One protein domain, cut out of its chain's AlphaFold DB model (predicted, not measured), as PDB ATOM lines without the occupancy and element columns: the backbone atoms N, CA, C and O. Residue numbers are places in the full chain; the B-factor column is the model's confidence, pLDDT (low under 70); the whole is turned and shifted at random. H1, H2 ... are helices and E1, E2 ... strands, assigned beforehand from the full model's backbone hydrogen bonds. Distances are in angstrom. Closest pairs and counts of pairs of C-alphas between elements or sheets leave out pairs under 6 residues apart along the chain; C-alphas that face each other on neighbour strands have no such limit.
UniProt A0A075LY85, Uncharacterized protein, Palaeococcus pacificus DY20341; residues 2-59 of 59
ATOM      1  N   ARG A   2     270.245 100.400 290.907       88.62
ATOM      2  CA  ARG A   2     269.125  99.458 291.081       88.62
ATOM      3  C   ARG A   2     267.888 100.228 291.533       88.62
ATOM      4  O   ARG A   2     267.982 101.016 292.469       88.62
ATOM      5  N   GLN A   3     266.751  99.977 290.896       89.94
ATOM      6  CA  GLN A   3     265.466 100.544 291.295       89.94
ATOM      7  C   GLN A   3     264.950  99.818 292.547       89.94
ATOM      8  O   GLN A   3     264.901  98.589 292.582       89.94
ATOM      9  N   ILE A   4     264.629 100.581 293.595       93.25
ATOM     10  CA  ILE A   4     264.156 100.057 294.893       93.25
ATOM     11  C   ILE A   4     262.717 100.473 295.218       93.25
ATOM     12  O   ILE A   4     262.146  99.966 296.177       93.25
ATOM     13  N   PHE A   5     262.150 101.395 294.439       93.69
ATOM     14  CA  PHE A   5     260.804 101.928 294.609       93.69
ATOM     15  C   PHE A   5     260.265 102.398 293.256       93.69
ATOM     16  O   PHE A   5     261.018 102.981 292.476       93.69
ATOM     17  N   THR A   6     258.987 102.138 292.984       94.19
ATOM     18  CA  THR A   6     258.271 102.664 291.815       94.19
ATOM     19  C   THR A   6     256.785 102.682 292.104       94.19
ATOM     20  O   THR A   6     256.211 101.632 292.379       94.19
ATOM     21  N   LYS A   7     256.190 103.873 292.107       94.38
ATOM     22  CA  LYS A   7     254.756 104.104 292.271       94.38
ATOM     23  C   LYS A   7     254.413 105.473 291.704       94.38
ATOM     24  O   LYS A   7     255.241 106.379 291.750       94.38
ATOM     25  N   GLU A   8     253.186 105.592 291.234       94.25
ATOM     26  CA  GLU A   8     252.603 106.818 290.704       94.25
ATOM     27  C   GLU A   8     251.474 107.284 291.627       94.25
ATOM     28  O   GLU A   8     250.884 106.482 292.361       94.25
ATOM     29  N   GLY A   9     251.204 108.585 291.616       92.56
ATOM     30  CA  GLY A   9     250.126 109.200 292.379       92.56
ATOM     31  C   GLY A   9     250.522 110.539 292.993       92.56
ATOM     32  O   GLY A   9     251.641 111.024 292.834       92.56
ATOM     33  N   VAL A  10     249.589 111.120 293.743       93.12
ATOM     34  CA  VAL A  10     249.793 112.403 294.423       93.12
ATOM     35  C   VAL A  10     250.834 112.238 295.527       93.12
ATOM     36  O   VAL A  10     250.651 111.452 296.459       93.12
ATOM     37  N   PHE A  11     251.938 112.980 295.436       93.56
ATOM     38  CA  PHE A  11     253.015 112.902 296.423       93.56
ATOM     39  C   PHE A  11     252.664 113.627 297.729       93.56
ATOM     40  O   PHE A  11     252.922 113.111 298.813       93.56
ATOM     41  N   VAL A  12     252.027 114.794 297.642       93.19
ATOM     42  CA  VAL A  12     251.528 115.570 298.783       93.19
ATOM     43  C   VAL A  12     250.184 116.162 298.384       93.19
ATOM     44  O   VAL A  12     250.059 116.724 297.300       93.19
ATOM     45  N   GLU A  13     249.178 116.036 299.245       91.94
ATOM     46  CA  GLU A  13     247.919 116.748 299.054       91.94
ATOM     47  C   GLU A  13     248.101 118.204 299.461       91.94
ATOM     48  O   GLU A  13     248.443 118.498 300.611       91.94
ATOM     49  N   TYR A  14     247.837 119.109 298.526       89.25
ATOM     50  CA  TYR A  14     247.911 120.544 298.739       89.25
ATOM     51  C   TYR A  14     246.513 121.147 298.691       89.25
ATOM     52  O   TYR A  14     245.791 120.989 297.711       89.25
ATOM     53  N   ASN A  15     246.123 121.835 299.762       84.25
ATOM     54  CA  ASN A  15     244.849 122.538 299.838       84.25
ATOM     55  C   ASN A  15     245.088 123.998 300.224       84.25
ATOM     56  O   ASN A  15     245.680 124.281 301.269       84.25
ATOM     57  N   GLU A  16     244.570 124.922 299.417       86.31
ATOM     58  CA  GLU A  16     244.476 126.337 299.770       86.31
ATOM     59  C   GLU A  16     243.032 126.677 300.110       86.31
ATOM     60  O   GLU A  16     242.113 126.415 299.335       86.31
ATOM     61  N   LYS A  17     242.821 127.287 301.275       82.62
ATOM     62  CA  LYS A  17     241.514 127.814 301.661       82.62
ATOM     63  C   LYS A  17     241.659 129.262 302.094       82.62
ATOM     64  O   LYS A  17     242.399 129.559 303.029       82.62
ATOM     65  N   ALA A  18     240.931 130.158 301.434       77.88
ATOM     66  CA  ALA A  18     240.772 131.522 301.913       77.88
ATOM     67  C   ALA A  18     239.843 131.508 303.132       77.88
ATOM     68  O   ALA A  18     238.705 131.042 303.049       77.88
ATOM     69  N   VAL A  19     240.342 131.983 304.269       79.75
ATOM     70  CA  VAL A  19     239.585 132.088 305.515       79.75
ATOM     71  C   VAL A  19     239.478 133.559 305.878       79.75
ATOM     72  O   VAL A  19     240.483 134.267 305.917       79.75
ATOM     73  N   GLU A  20     238.253 134.015 306.117       78.94
ATOM     74  CA  GLU A  20     237.991 135.351 306.637       78.94
ATOM     75  C   GLU A  20     238.139 135.325 308.159       78.94
ATOM     76  O   GLU A  20     237.540 134.486 308.833       78.94
ATOM     77  N   ILE A  21     239.002 136.188 308.692       80.31
ATOM     78  CA  ILE A  21     239.319 136.227 310.129       80.31
ATOM     79  C   ILE A  21     238.608 137.403 310.800       80.31
ATOM     80  O   ILE A  21     238.243 137.327 311.973       80.31
ATOM     81  N   ARG A  22     238.396 138.487 310.048       76.31
ATOM     82  CA  ARG A  22     237.607 139.668 310.412       76.31
ATOM     83  C   ARG A  22     236.897 140.171 309.164       76.31
ATOM     84  O   ARG A  22     237.333 139.856 308.063       76.31
ATOM     85  N   GLU A  23     235.840 140.954 309.346       75.62
ATOM     86  CA  GLU A  23     235.092 141.559 308.243       75.62
ATOM     87  C   GLU A  23     236.049 142.372 307.349       75.62
ATOM     88  O   GLU A  23     236.599 143.388 307.774       75.62
ATOM     89  N   GLY A  24     236.318 141.864 306.141       78.38
ATOM     90  CA  GLY A  24     237.262 142.457 305.182       78.38
ATOM     91  C   GLY A  24     238.696 141.898 305.188       78.38
ATOM     92  O   GLY A  24     239.418 142.121 304.216       78.38
ATOM     93  N   ASP A  25     239.099 141.110 306.192       72.56
ATOM     94  CA  ASP A  25     240.437 140.507 306.294       72.56
ATOM     95  C   ASP A  25     240.412 139.012 305.934       72.56
ATOM     96  O   ASP A  25     239.890 138.175 306.682       72.56
ATOM     97  N   LYS A  26     241.053 138.647 304.815       80.50
ATOM     98  CA  LYS A  26     241.203 137.253 304.361       80.50
ATOM     99  C   LYS A  26     242.654 136.789 304.444       80.50
ATOM    100  O   LYS A  26     243.556 137.464 303.959       80.50
ATOM    101  N   ILE A  27     242.868 135.590 304.983       83.81
ATOM    102  CA  ILE A  27     244.162 134.896 304.962       83.81
ATOM    103  C   ILE A  27     244.039 133.630 304.119       83.81
ATOM    104  O   ILE A  27     243.064 132.885 304.223       83.81
ATOM    105  N   VAL A  28     245.048 133.367 303.290       80.50
ATOM    106  CA  VAL A  28     245.171 132.096 302.572       80.50
ATOM    107  C   VAL A  28     245.821 131.083 303.505       80.50
ATOM    108  O   VAL A  28     247.014 131.157 303.794       80.50
ATOM    109  N   HIS A  29     245.027 130.136 303.990       81.81
ATOM    110  CA  HIS A  29     245.539 128.995 304.727       81.81
ATOM    111  C   HIS A  29     245.991 127.923 303.735       81.81
ATOM    112  O   HIS A  29     245.174 127.367 303.000       81.81
ATOM    113  N   LYS A  30     247.296 127.649 303.718       87.19
ATOM    114  CA  LYS A  30     247.911 126.586 302.917       87.19
ATOM    115  C   LYS A  30     248.131 125.378 303.818       87.19
ATOM    116  O   LYS A  30     248.783 125.503 304.854       87.19
ATOM    117  N   LYS A  31     247.578 124.225 303.442       88.25
ATOM    118  CA  LYS A  31     247.753 122.966 304.167       88.25
ATOM    119  C   LYS A  31     248.319 121.907 303.234       88.25
ATOM    120  O   LYS A  31     247.711 121.585 302.217       88.25
ATOM    121  N   GLU A  32     249.433 121.325 303.652       92.12
ATOM    122  CA  GLU A  32     250.027 120.141 303.039       92.12
ATOM    123  C   GLU A  32     249.745 118.918 303.907       92.12
ATOM    124  O   GLU A  32     249.916 118.959 305.128       92.12
ATOM    125  N   SER A  33     249.292 117.831 303.284       93.00
ATOM    126  CA  SER A  33     249.088 116.547 303.961       93.00
ATOM    127  C   SER A  33     249.889 115.455 303.245       93.00
ATOM    128  O   SER A  33     249.729 115.276 302.035       93.00
ATOM    129  N   PRO A  34     250.773 114.724 303.953       94.06
ATOM    130  CA  PRO A  34     251.549 113.654 303.339       94.06
ATOM    131  C   PRO A  34     250.620 112.521 302.902       94.06
ATOM    132  O   PRO A  34     249.799 112.044 303.687       94.06
ATOM    133  N   THR A  35     250.777 112.060 301.664       95.94
ATOM    134  CA  THR A  35     249.983 110.947 301.138       95.94
ATOM    135  C   THR A  35     250.619 109.600 301.467       95.94
ATOM    136  O   THR A  35     251.736 109.505 301.986       95.94
ATOM    137  N   LYS A  36     249.932 108.511 301.109       96.12
ATOM    138  CA  LYS A  36     250.496 107.157 301.180       96.12
ATOM    139  C   LYS A  36     251.795 107.025 300.375       96.12
ATOM    140  O   LYS A  36     252.732 106.395 300.860       96.12
ATOM    141  N   LEU A  37     251.868 107.648 299.196       95.50
ATOM    142  CA  LEU A  37     253.054 107.613 298.337       95.50
ATOM    143  C   LEU A  37     254.275 108.197 299.058       95.50
ATOM    144  O   LEU A  37     255.357 107.610 299.024       95.50
ATOM    145  N   TRP A  38     254.081 109.311 299.768       96.12
ATOM    146  CA  TRP A  38     255.123 109.931 300.583       96.12
ATOM    147  C   TRP A  38     255.634 108.996 301.683       96.12
ATOM    148  O   TRP A  38     256.845 108.809 301.825       96.12
ATOM    149  N   TRP A  39     254.724 108.368 302.434       97.19
ATOM    150  CA  TRP A  39     255.087 107.450 303.519       97.19
ATOM    151  C   TRP A  39     255.858 106.231 303.016       97.19
ATOM    152  O   TRP A  39     256.873 105.851 303.599       97.19
ATOM    153  N   GLU A  40     255.407 105.637 301.915       96.44
ATOM    154  CA  GLU A  40     256.053 104.463 301.335       96.44
ATOM    155  C   GLU A  40     257.442 104.794 300.783       96.44
ATOM    156  O   GLU A  40     258.395 104.056 301.048       96.44
ATOM    157  N   LEU A  41     257.596 105.928 300.086       96.12
ATOM    158  CA  LEU A  41     258.908 106.381 299.629       96.12
ATOM    159  C   LEU A  41     259.845 106.611 300.820       96.12
ATOM    160  O   LEU A  41     260.975 106.120 300.808       96.12
ATOM    161  N   LYS A  42     259.372 107.319 301.856       96.25
ATOM    162  CA  LYS A  42     260.145 107.634 303.064       96.25
ATOM    163  C   LYS A  42     260.721 106.379 303.714       96.25
ATOM    164  O   LYS A  42     261.915 106.349 304.010       96.25
ATOM    165  N   GLU A  43     259.903 105.350 303.920       97.56
ATOM    166  CA  GLU A  43     260.372 104.107 304.540       97.56
ATOM    167  C   GLU A  43     261.381 103.371 303.649       97.56
ATOM    168  O   GLU A  43     262.380 102.848 304.143       97.56
ATOM    169  N   VAL A  44     261.197 103.392 302.326       96.62
ATOM    170  CA  VAL A  44     262.110 102.707 301.403       96.62
ATOM    171  C   VAL A  44     263.478 103.385 301.307       96.62
ATOM    172  O   VAL A  44     264.485 102.675 301.182       96.62
ATOM    173  N   VAL A  45     263.543 104.719 301.369       96.38
ATOM    174  CA  VAL A  45     264.804 105.482 301.253       96.38
ATOM    175  C   VAL A  45     265.532 105.678 302.584       96.38
ATOM    176  O   VAL A  45     266.695 106.083 302.589       96.38
ATOM    177  N   LYS A  46     264.883 105.378 303.712       97.12
ATOM    178  CA  LYS A  46     265.431 105.554 305.061       97.12
ATOM    179  C   LYS A  46     266.814 104.906 305.201       97.12
ATOM    180  O   LYS A  46     266.977 103.703 305.003       97.12
ATOM    181  N   GLY A  47     267.818 105.720 305.535       96.81
ATOM    182  CA  GLY A  47     269.204 105.276 305.730       96.81
ATOM    183  C   GLY A  47     269.967 104.912 304.449       96.81
ATOM    184  O   GLY A  47     271.056 104.350 304.539       96.81
ATOM    185  N   LYS A  48     269.432 105.210 303.258       96.06
ATOM    186  CA  LYS A  48     270.062 104.881 301.970       96.06
ATOM    187  C   LYS A  48     270.524 106.137 301.239       96.06
ATOM    188  O   LYS A  48     269.855 107.165 301.248       96.06
ATOM    189  N   LYS A  49     271.644 106.027 300.519       95.56
ATOM    190  CA  LYS A  49     272.060 107.030 299.529       95.56
ATOM    191  C   LYS A  49     271.274 106.796 298.239       95.56
ATOM    192  O   LYS A  49     271.452 105.762 297.596       95.56
ATOM    193  N   VAL A  50     270.400 107.732 297.877       93.25
ATOM    194  CA  VAL A  50     269.460 107.580 296.754       93.25
ATOM    195  C   VAL A  50     269.575 108.724 295.748       93.25
ATOM    196  O   VAL A  50     269.974 109.832 296.094       93.25
ATOM    197  N   LYS A  51     269.199 108.444 294.498       94.00
ATOM    198  CA  LYS A  51     268.855 109.439 293.474       94.00
ATOM    199  C   LYS A  51     267.358 109.291 293.212       94.00
ATOM    200  O   LYS A  51     266.926 108.188 292.887       94.00
ATOM    201  N   ILE A  52     266.592 110.367 293.367       91.69
ATOM    202  CA  ILE A  52     265.151 110.391 293.086       91.69
ATOM    203  C   ILE A  52     264.958 111.081 291.733       91.69
ATOM    204  O   ILE A  52     265.548 112.130 291.486       91.69
ATOM    205  N   VAL A  53     264.178 110.460 290.851       91.88
ATOM    206  CA  VAL A  53     263.743 111.028 289.571       91.88
ATOM    207  C   VAL A  53     262.223 111.072 289.626       91.88
ATOM    208  O   VAL A  53     261.609 110.057 289.947       91.88
ATOM    209  N   VAL A  54     261.644 112.244 289.383       91.44
ATOM    210  CA  VAL A  54     260.200 112.494 289.451       91.44
ATOM    211  C   VAL A  54     259.759 112.987 288.083       91.44
ATOM    212  O   VAL A  54     260.454 113.804 287.480       91.44
ATOM    213  N   TYR A  55     258.631 112.475 287.613       92.06
ATOM    214  CA  TYR A  55     257.966 112.931 286.401       92.06
ATOM    215  C   TYR A  55     256.631 113.539 286.807       92.06
ATOM    216  O   TYR A  55     255.981 113.017 287.715       92.06
ATOM    217  N   ASP A  56     256.267 114.639 286.160       90.38
ATOM    218  CA  ASP A  56     254.899 115.129 286.218       90.38
ATOM    219  C   ASP A  56     254.042 114.219 285.336       90.38
ATOM    220  O   ASP A  56     254.459 113.861 284.231       90.38
ATOM    221  N   LEU A  57     252.906 113.782 285.866       86.44
ATOM    222  CA  LEU A  57     251.958 112.970 285.119       86.44
ATOM    223  C   LEU A  57     250.873 113.932 284.654       86.44
ATOM    224  O   LEU A  57     250.064 114.379 285.463       86.44
ATOM    225  N   GLU A  58     250.910 114.287 283.373       80.06
ATOM    226  CA  GLU A  58     249.775 114.944 282.725       80.06
ATOM    227  C   GLU A  58     248.567 113.984 282.783       80.06
ATOM    228  O   GLU A  58     248.755 112.768 282.661       80.06
ATOM    229  N   ASP A  59     247.361 114.513 283.022       58.97
ATOM    230  CA  ASP A  59     246.107 113.731 283.000       58.97
ATOM    231  C   ASP A  59     245.823 113.117 281.614       58.97
ATOM    232  O   ASP A  59     245.997 113.825 280.590       58.97
TER     233      ASP A  59
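This is residues 2 to 59 of the 59 residues of an uncharacterized protein of Palaeococcus pacificus DY20341 (UniProt A0A075LY85). A long two-stranded hairpin, E1 and E2, makes an extended arm, with the short helix H1 at its base; the unnamed residues 46 to 59 after H1 fold back. The 58 printed residues hold two named strands and one named helix in the order E1, E2, H1, with an antiparallel sheet and the class mixed, helices and strands. The whole is extended, with a radius of gyration of the C-alphas of 17.0 A and spans of 57 by 30 by 17 A.

E1, residues 12 to 22, and E2, residues 25 to 34, form an antiparallel hairpin at 158 degrees; N 13 and O 33 are 2.9 A apart, within hydrogen-bond range. The closest C-alphas of E1 and H1, residues 36 to 45, are those of Val 12 and Trp 38, 6.9 A apart. In H1 every O i to N i+4 pair is within hydrogen-bond range.

E1 begins at C-alpha 12 (251.528, 115.570, 298.783) and is 30.2 A long; E2 is 29.2 A. H1, 14.4 A, ends at C-alpha 45 (264.804, 105.482, 301.253).

The farthest C-alphas, of Arg 2 and Glu 23, are 56.8 A apart. The printed part has no cut, and both links, E1 to E2 and E2 to H1, are tight. Residue 59 has pLDDT under 70.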